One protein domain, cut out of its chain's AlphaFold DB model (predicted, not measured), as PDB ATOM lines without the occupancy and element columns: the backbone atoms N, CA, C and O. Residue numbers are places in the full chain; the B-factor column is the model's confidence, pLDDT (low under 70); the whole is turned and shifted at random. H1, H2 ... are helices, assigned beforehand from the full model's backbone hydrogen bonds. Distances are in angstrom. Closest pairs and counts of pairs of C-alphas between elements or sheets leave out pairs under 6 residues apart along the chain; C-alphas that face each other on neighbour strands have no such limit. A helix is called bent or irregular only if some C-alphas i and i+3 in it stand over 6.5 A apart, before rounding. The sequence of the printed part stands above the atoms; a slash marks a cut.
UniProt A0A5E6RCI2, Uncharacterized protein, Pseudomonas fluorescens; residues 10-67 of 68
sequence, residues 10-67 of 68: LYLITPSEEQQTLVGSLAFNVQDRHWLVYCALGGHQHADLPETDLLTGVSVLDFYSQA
ATOM      1  N   LEU A  10     -35.725  45.927  95.186       57.75
ATOM      2  CA  LEU A  10     -35.240  47.104  94.466       57.75
ATOM      3  C   LEU A  10     -35.138  48.355  95.361       57.75
ATOM      4  O   LEU A  10     -34.227  49.149  95.160       57.75
ATOM      5  N   TYR A  11     -35.994  48.504  96.380       55.53
ATOM      6  CA  TYR A  11     -35.933  49.607  97.355       55.53
ATOM      7  C   TYR A  11     -34.998  49.328  98.541       55.53
ATOM      8  O   TYR A  11     -34.741  50.219  99.345       55.53
ATOM      9  N   LEU A  12     -34.459  48.106  98.646       61.72
ATOM     10  CA  LEU A  12     -33.438  47.739  99.637       61.72
ATOM     11  C   LEU A  12     -32.012  48.054  99.166       61.72
ATOM     12  O   LEU A  12     -31.055  47.798  99.896       61.72
ATOM     13  N   ILE A  13     -31.848  48.593  97.954       68.69
ATOM     14  CA  ILE A  13     -30.552  49.083  97.489       68.69
ATOM     15  C   ILE A  13     -30.284  50.395  98.219       68.69
ATOM     16  O   ILE A  13     -30.847  51.436  97.882       68.69
ATOM     17  N   THR A  14     -29.434  50.345  99.245       72.19
ATOM     18  CA  THR A  14     -28.909  51.560  99.866       72.19
ATOM     19  C   THR A  14     -28.178  52.360  98.787       72.19
ATOM     20  O   THR A  14     -27.248  51.819  98.185       72.19
ATOM     21  N   PRO A  15     -28.581  53.614  98.514       68.50
ATOM     22  CA  PRO A  15     -27.882  54.442  97.544       68.50
ATOM     23  C   PRO A  15     -26.419  54.580  97.964       68.50
ATOM     24  O   PRO A  15     -26.130  55.010  99.079       68.50
ATOM     25  N   SER A  16     -25.502  54.175  97.090       82.12
ATOM     26  CA  SER A  16     -24.070  54.378  97.297       82.12
ATOM     27  C   SER A  16     -23.663  55.745  96.748       82.12
ATOM     28  O   SER A  16     -24.040  56.099  95.629       82.12
ATOM     29  N   GLU A  17     -22.855  56.495  97.502       85.31
ATOM     30  CA  GLU A  17     -22.261  57.750  97.023       85.31
ATOM     31  C   GLU A  17     -21.417  57.533  95.760       85.31
ATOM     32  O   GLU A  17     -21.426  58.365  94.856       85.31
ATOM     33  N   GLU A  18     -20.737  56.390  95.653       81.50
ATOM     34  CA  GLU A  18     -19.974  56.009  94.462       81.50
ATOM     35  C   GLU A  18     -20.905  55.799  93.264       81.50
ATOM     36  O   GLU A  18     -20.638  56.299  92.174       81.50
ATOM     37  N   GLN A  19     -22.046  55.132  93.468       75.31
ATOM     38  CA  GLN A  19     -23.050  54.949  92.416       75.31
ATOM     39  C   GLN A  19     -23.683  56.277  91.997       75.31
ATOM     40  O   GLN A  19     -23.879  56.504  90.807       75.31
ATOM     41  N   GLN A  20     -23.975  57.173  92.939       77.12
ATOM     42  CA  GLN A  20     -24.491  58.510  92.630       77.12
ATOM     43  C   GLN A  20     -23.462  59.383  91.918       77.12
ATOM     44  O   GLN A  20     -23.819  60.093  90.981       77.12
ATOM     45  N   THR A  21     -22.191  59.287  92.302       78.00
ATOM     46  CA  THR A  21     -21.084  59.966  91.620       78.00
ATOM     47  C   THR A  21     -20.914  59.428  90.203       78.00
ATOM     48  O   THR A  21     -20.798  60.212  89.263       78.00
ATOM     49  N   LEU A  22     -20.983  58.107  90.021       71.25
ATOM     50  CA  LEU A  22     -20.934  57.469  88.708       71.25
ATOM     51  C   LEU A  22     -22.119  57.904  87.837       71.25
ATOM     52  O   LEU A  22     -21.909  58.357  86.715       71.25
ATOM     53  N   VAL A  23     -23.346  57.838  88.358       70.62
ATOM     54  CA  VAL A  23     -24.552  58.299  87.651       70.62
ATOM     55  C   VAL A  23     -24.452  59.782  87.314       70.62
ATOM     56  O   VAL A  23     -24.763  60.145  86.191       70.62
ATOM     57  N   GLY A  24     -23.972  60.630  88.225       73.38
ATOM     58  CA  GLY A  24     -23.745  62.052  87.961       73.38
ATOM     59  C   GLY A  24     -22.678  62.299  86.892       73.38
ATOM     60  O   GLY A  24     -22.856  63.169  86.046       73.38
ATOM     61  N   SER A  25     -21.606  61.502  86.874       66.12
ATOM     62  CA  SER A  25     -20.555  61.581  85.848       66.12
ATOM     63  C   SER A  25     -21.015  61.093  84.471       66.12
ATOM     64  O   SER A  25     -20.520  61.561  83.451       66.12
ATOM     65  N   LEU A  26     -21.980  60.169  84.447       61.53
ATOM     66  CA  LEU A  26     -22.599  59.617  83.242       61.53
ATOM     67  C   LEU A  26     -23.915  60.318  82.893       61.53
ATOM     68  O   LEU A  26     -24.551  59.966  81.903       61.53
ATOM     69  N   ALA A  27     -24.349  61.293  83.689       63.41
ATOM     70  CA  ALA A  27     -25.538  62.077  83.417       63.41
ATOM     71  C   ALA A  27     -25.190  63.111  82.347       63.41
ATOM     72  O   ALA A  27     -24.983  64.291  82.624       63.41
ATOM     73  N   PHE A  28     -25.133  62.665  81.097       59.94
ATOM     74  CA  PHE A  28     -25.252  63.567  79.965       59.94
ATOM     75  C   PHE A  28     -26.681  64.108  79.972       59.94
ATOM     76  O   PHE A  28     -27.657  63.354  79.948       59.94
ATOM     77  N   ASN A  29     -26.817  65.431  80.045       59.84
ATOM     78  CA  ASN A  29     -28.113  66.051  79.834       59.84
ATOM     79  C   ASN A  29     -28.573  65.646  78.422       59.84
ATOM     80  O   ASN A  29     -27.792  65.714  77.476       59.84
ATOM     81  N   VAL A  30     -29.822  65.208  78.260       57.53
ATOM     82  CA  VAL A  30     -30.387  64.816  76.947       57.53
ATOM     83  C   VAL A  30     -30.428  66.018  75.980       57.53
ATOM     84  O   VAL A  30     -30.698  65.878  74.793       57.53
ATOM     85  N   GLN A  31     -30.114  67.214  76.484       53.59
ATOM     86  CA  GLN A  31     -29.925  68.450  75.729       53.59
ATOM     87  C   GLN A  31     -28.464  68.939  75.701       53.59
ATOM     88  O   GLN A  31     -28.193  70.016  75.178       53.59
ATOM     89  N   ASP A  32     -27.518  68.189  76.276       73.31
ATOM     90  CA  ASP A  32     -26.093  68.497  76.158       73.31
ATOM     91  C   ASP A  32     -25.629  68.231  74.722       73.31
ATOM     92  O   ASP A  32     -26.036  67.272  74.059       73.31
ATOM     93  N   ARG A  33     -24.711  69.068  74.250       72.12
ATOM     94  CA  ARG A  33     -24.071  68.960  72.944       72.12
ATOM     95  C   ARG A  33     -23.416  67.589  72.748       72.12
ATOM     96  O   ARG A  33     -23.460  67.061  71.642       72.12
ATOM     97  N   HIS A  34     -22.882  66.986  73.812       71.69
ATOM     98  CA  HIS A  34     -22.323  65.631  73.776       71.69
ATOM     99  C   HIS A  34     -23.361  64.560  73.413       71.69
ATOM    100  O   HIS A  34     -23.054  63.652  72.641       71.69
ATOM    101  N   TRP A  35     -24.595  64.679  73.913       77.00
ATOM    102  CA  TRP A  35     -25.678  63.752  73.580       77.00
ATOM    103  C   TRP A  35     -26.071  63.864  72.103       77.00
ATOM    104  O   TRP A  35     -26.193  62.857  71.409       77.00
ATOM    105  N   LEU A  36     -26.183  65.093  71.595       75.25
ATOM    106  CA  LEU A  36     -26.506  65.349  70.190       75.25
ATOM    107  C   LEU A  36     -25.429  64.803  69.237       75.25
ATOM    108  O   LEU A  36     -25.756  64.212  68.207       75.25
ATOM    109  N   VAL A  37     -24.150  64.957  69.597       75.75
ATOM    110  CA  VAL A  37     -23.025  64.389  68.838       75.75
ATOM    111  C   VAL A  37     -23.057  62.864  68.867       75.75
ATOM    112  O   VAL A  37     -22.905  62.240  67.821       75.75
ATOM    113  N   TYR A  38     -23.307  62.258  70.030       74.19
ATOM    114  CA  TYR A  38     -23.445  60.807  70.152       74.19
ATOM    115  C   TYR A  38     -24.571  60.260  69.259       74.19
ATOM    116  O   TYR A  38     -24.356  59.295  68.523       74.19
ATOM    117  N   CYS A  39     -25.745  60.906  69.250       77.31
ATOM    118  CA  CYS A  39     -26.841  60.544  68.347       77.31
ATOM    119  C   CYS A  39     -26.407  60.597  66.875       77.31
ATOM    120  O   CYS A  39     -26.635  59.639  66.134       77.31
ATOM    121  N   ALA A  40     -25.739  61.676  66.461       80.44
ATOM    122  CA  ALA A  40     -25.305  61.853  65.081       80.44
ATOM    123  C   ALA A  40     -24.208  60.858  64.660       80.44
ATOM    124  O   ALA A  40     -24.285  60.318  63.556       80.44
ATOM    125  N   LEU A  41     -23.248  60.539  65.538       80.81
ATOM    126  CA  LEU A  41     -22.249  59.484  65.301       80.81
ATOM    127  C   LEU A  41     -22.896  58.096  65.166       80.81
ATOM    128  O   LEU A  41     -22.413  57.260  64.406       80.81
ATOM    129  N   GLY A  42     -24.020  57.865  65.849       80.50
ATOM    130  CA  GLY A  42     -24.860  56.675  65.686       80.50
ATOM    131  C   GLY A  42     -25.756  56.680  64.438       80.50
ATOM    132  O   GLY A  42     -26.555  55.762  64.272       80.50
ATOM    133  N   GLY A  43     -25.664  57.697  63.572       81.06
ATOM    134  CA  GLY A  43     -26.483  57.831  62.359       81.06
ATOM    135  C   GLY A  43     -27.863  58.465  62.578       81.06
ATOM    136  O   GLY A  43     -28.684  58.479  61.662       81.06
ATOM    137  N   HIS A  44     -28.134  59.008  63.766       81.12
ATOM    138  CA  HIS A  44     -29.385  59.688  64.097       81.12
ATOM    139  C   HIS A  44     -29.176  61.207  64.131       81.12
ATOM    140  O   HIS A  44     -28.778  61.773  65.149       81.12
ATOM    141  N   GLN A  45     -29.449  61.884  63.012       73.12
ATOM    142  CA  GLN A  45     -29.355  63.344  62.936       73.12
ATOM    143  C   GLN A  45     -30.409  64.004  63.839       73.12
ATOM    144  O   GLN A  45     -31.587  63.648  63.796       73.12
ATOM    145  N   HIS A  46     -29.988  64.987  64.633       75.69
ATOM    146  CA  HIS A  46     -30.866  65.763  65.506       75.69
ATOM    147  C   HIS A  46     -30.967  67.204  64.998       75.69
ATOM    148  O   HIS A  46     -29.947  67.804  64.669       75.69
ATOM    149  N   ALA A  47     -32.179  67.769  64.948       76.81
ATOM    150  CA  ALA A  47     -32.413  69.114  64.404       76.81
ATOM    151  C   ALA A  47     -31.671  70.217  65.181       76.81
ATOM    152  O   ALA A  47     -31.259  71.215  64.603       76.81
ATOM    153  N   ASP A  48     -31.471  69.998  66.481       77.31
ATOM    154  CA  ASP A  48     -30.779  70.941  67.365       77.31
ATOM    155  C   ASP A  48     -29.248  70.777  67.380       77.31
ATOM    156  O   ASP A  48     -28.571  71.496  68.114       77.31
ATOM    157  N   LEU A  49     -28.675  69.838  66.608       78.88
ATOM    158  CA  LEU A  49     -27.221  69.708  66.500       78.88
ATOM    159  C   LEU A  49     -26.686  70.729  65.479       78.88
ATOM    160  O   LEU A  49     -26.963  70.590  64.287       78.88
ATOM    161  N   PRO A  50     -25.887  71.724  65.894       80.88
ATOM    162  CA  PRO A  50     -25.249  72.628  64.947       80.88
ATOM    163  C   PRO A  50     -24.183  71.895  64.122       80.88
ATOM    164  O   PRO A  50     -23.391  71.128  64.669       80.88
ATOM    165  N   GLU A  51     -24.121  72.173  62.816       82.44
ATOM    166  CA  GLU A  51     -23.112  71.593  61.911       82.44
ATOM    167  C   GLU A  51     -21.684  72.013  62.297       82.44
ATOM    168  O   GLU A  51     -20.749  71.211  62.257       82.44
ATOM    169  N   THR A  52     -21.521  73.260  62.747       85.81
ATOM    170  CA  THR A  52     -20.236  73.842  63.145       85.81
ATOM    171  C   THR A  52     -20.245  74.326  64.591       85.81
ATOM    172  O   THR A  52     -21.255  74.791  65.130       85.81
ATOM    173  N   ASP A  53     -19.090  74.256  65.239       82.06
ATOM    174  CA  ASP A  53     -18.847  74.937  66.498       82.06
ATOM    175  C   ASP A  53     -18.868  76.457  66.317       82.06
ATOM    176  O   ASP A  53     -18.248  77.002  65.409       82.06
ATOM    177  N   LEU A  54     -19.615  77.147  67.179       79.12
ATOM    178  CA  LEU A  54     -19.856  78.585  67.039       79.12
ATOM    179  C   LEU A  54     -18.642  79.425  67.452       79.12
ATOM    180  O   LEU A  54     -18.549  80.583  67.053       79.12
ATOM    181  N   LEU A  55     -17.728  78.866  68.249       82.19
ATOM    182  CA  LEU A  55     -16.536  79.567  68.718       82.19
ATOM    183  C   LEU A  55     -15.370  79.417  67.733       82.19
ATOM    184  O   LEU A  55     -14.610  80.361  67.523       82.19
ATOM    185  N   THR A  56     -15.225  78.236  67.138       83.25
ATOM    186  CA  THR A  56     -14.062  77.865  66.316       83.25
ATOM    187  C   THR A  56     -14.376  77.737  64.824       83.25
ATOM    188  O   THR A  56     -13.455  77.751  64.011       83.25
ATOM    189  N   GLY A  57     -15.652  77.609  64.447       84.44
ATOM    190  CA  GLY A  57     -16.091  77.372  63.067       84.44
ATOM    191  C   GLY A  57     -15.801  75.959  62.549       84.44
ATOM    192  O   GLY A  57     -16.090  75.662  61.391       84.44
ATOM    193  N   VAL A  58     -15.228  75.086  63.380       85.94
ATOM    194  CA  VAL A  58     -14.880  73.710  63.009       85.94
ATOM    195  C   VAL A  58     -16.135  72.839  63.015       85.94
ATOM    196  O   VAL A  58     -17.018  73.017  63.854       85.94
ATOM    197  N   SER A  59     -16.218  71.887  62.087       83.81
ATOM    198  CA  SER A  59     -17.262  70.857  62.082       83.81
ATOM    199  C   SER A  59     -17.295  70.125  63.423       83.81
ATOM    200  O   SER A  59     -16.277  69.622  63.905       83.81
ATOM    201  N   VAL A  60     -18.477  70.068  64.037       81.62
ATOM    202  CA  VAL A  60     -18.640  69.436  65.354       81.62
ATOM    203  C   VAL A  60     -18.307  67.951  65.266       81.62
ATOM    204  O   VAL A  60     -17.598  67.421  66.113       81.62
ATOM    205  N   LEU A  61     -18.773  67.285  64.212       81.00
ATOM    206  CA  LEU A  61     -18.544  65.856  64.018       81.00
ATOM    207  C   LEU A  61     -17.072  65.533  63.746       81.00
ATOM    208  O   LEU A  61     -16.553  64.555  64.286       81.00
ATOM    209  N   ASP A  62     -16.377  66.369  62.975       80.50
ATOM    210  CA  ASP A  62     -14.956  66.155  62.683       80.50
ATOM    211  C   ASP A  62     -14.095  66.317  63.940       80.50
ATOM    212  O   ASP A  62     -13.156  65.554  64.153       80.50
ATOM    213  N   PHE A  63     -14.443  67.264  64.814       75.94
ATOM    214  CA  PHE A  63     -13.731  67.459  66.074       75.94
ATOM    215  C   PHE A  63     -13.856  66.247  67.010       75.94
ATOM    216  O   PHE A  63     -12.859  65.782  67.560       75.94
ATOM    217  N   TYR A  64     -15.067  65.702  67.173       70.19
ATOM    218  CA  TYR A  64     -15.298  64.562  68.069       70.19
ATOM    219  C   TYR A  64     -14.839  63.223  67.489       70.19
ATOM    220  O   TYR A  64     -14.379  62.371  68.242       70.19
ATOM    221  N   SER A  65     -14.909  63.031  66.170       68.81
ATOM    222  CA  SER A  65     -14.395  61.811  65.529       68.81
ATOM    223  C   SER A  65     -12.872  61.667  65.633       68.81
ATOM    224  O   SER A  65     -12.379  60.547  65.636       68.81
ATOM    225  N   GLN A  66     -12.128  62.770  65.765       64.31
ATOM    226  CA  GLN A  66     -10.679  62.739  66.004       64.31
ATOM    227  C   GLN A  66     -10.300  62.458  67.467       64.31
ATOM    228  O   GLN A  66      -9.141  62.156  67.746       64.31
ATOM    229  N   ALA A  67     -11.251  62.589  68.397       59.28
ATOM    230  CA  ALA A  67     -11.037  62.385  69.828       59.28
ATOM    231  C   ALA A  67     -11.404  60.967  70.316       59.28
ATOM    232  O   ALA A  67     -11.089  60.636  71.462       59.28
TER     233      ALA A  67
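AT A GLANCE: This is residues 10 to 67 of the 68 residues of an uncharacterized protein of Pseudomonas fluorescens (UniProt A0A5E6RCI2). A free arm that holds helix H1 sticks out from a small body, in which two short helices, H2 and H3, pack on each other at a steep angle and are joined by a long loop, residues 42 to 59. The arm, residues 10 to 26, makes the length of the whole, which spans 49 by 21 by 18 A, while the body without it spans 25 by 20 by 18 A. The printed part has 58 residues with three named helices, in the order H1, H2, H3, and no named strand; the class is all helix, though under half of the residues, 24 of 58, are in named elements. The whole is only just extended, close to loose, with a radius of gyration of the C-alphas of 15.8 A.

HOW THE PARTS SIT: Residues 10 to 26 stand free, and of these residues 17 to 25 belong to H1. H1 touches no helix. A short link of 7 residues joins H1 to H2, residues 33 to 41, and these two helices are apart. A long link of 18 residues, 42 to 59, joins H2 to H3, residues 60 to 65. H2 and H3 touch, with 5 pairs of C-alphas within 8 A; their closest C-alphas, those of Val 37 and Leu 61, are 6.7 A apart. Their centres are 9.9 A apart. They run the same way at a steep tilt of 68 degrees, only just short of about perpendicular. H1 and H3 are apart. In H1, H2 and H3 every O i to N i+4 pair is within hydrogen-bond range.

IN THESE COORDINATES: H1 runs from Glu 17, with its C-alpha at (-22.261, 57.750, 97.023), to Ser 25, and measures 11.9 A from first to last C-alpha. H2 runs from Arg 33, with its C-alpha at (-24.071, 68.960, 72.944), to Leu 41, and measures 12.3 A. H3 runs from Val 60 to Ser 65, whose C-alpha is at (-14.395, 61.811, 65.529), and measures 8.7 A. None of the three is bent or irregular.

THE WHOLE: The two C-alphas farthest apart, those of Leu 12 and Gly 57, are 50.2 A apart. The C-alphas of Leu 10 and Ala 67, the first and last printed residues, are 37.8 A apart. The printed part has no cut. The link from H2 to H3 is long, and its C-alphas lie 12 to 20 A from the mean of the C-alphas. The mean pLDDT of the printed part is 74.0, and 15 residues are under 70: residues 10 to 13, residue 15, residues 25 to 31 and residues 65 to 67.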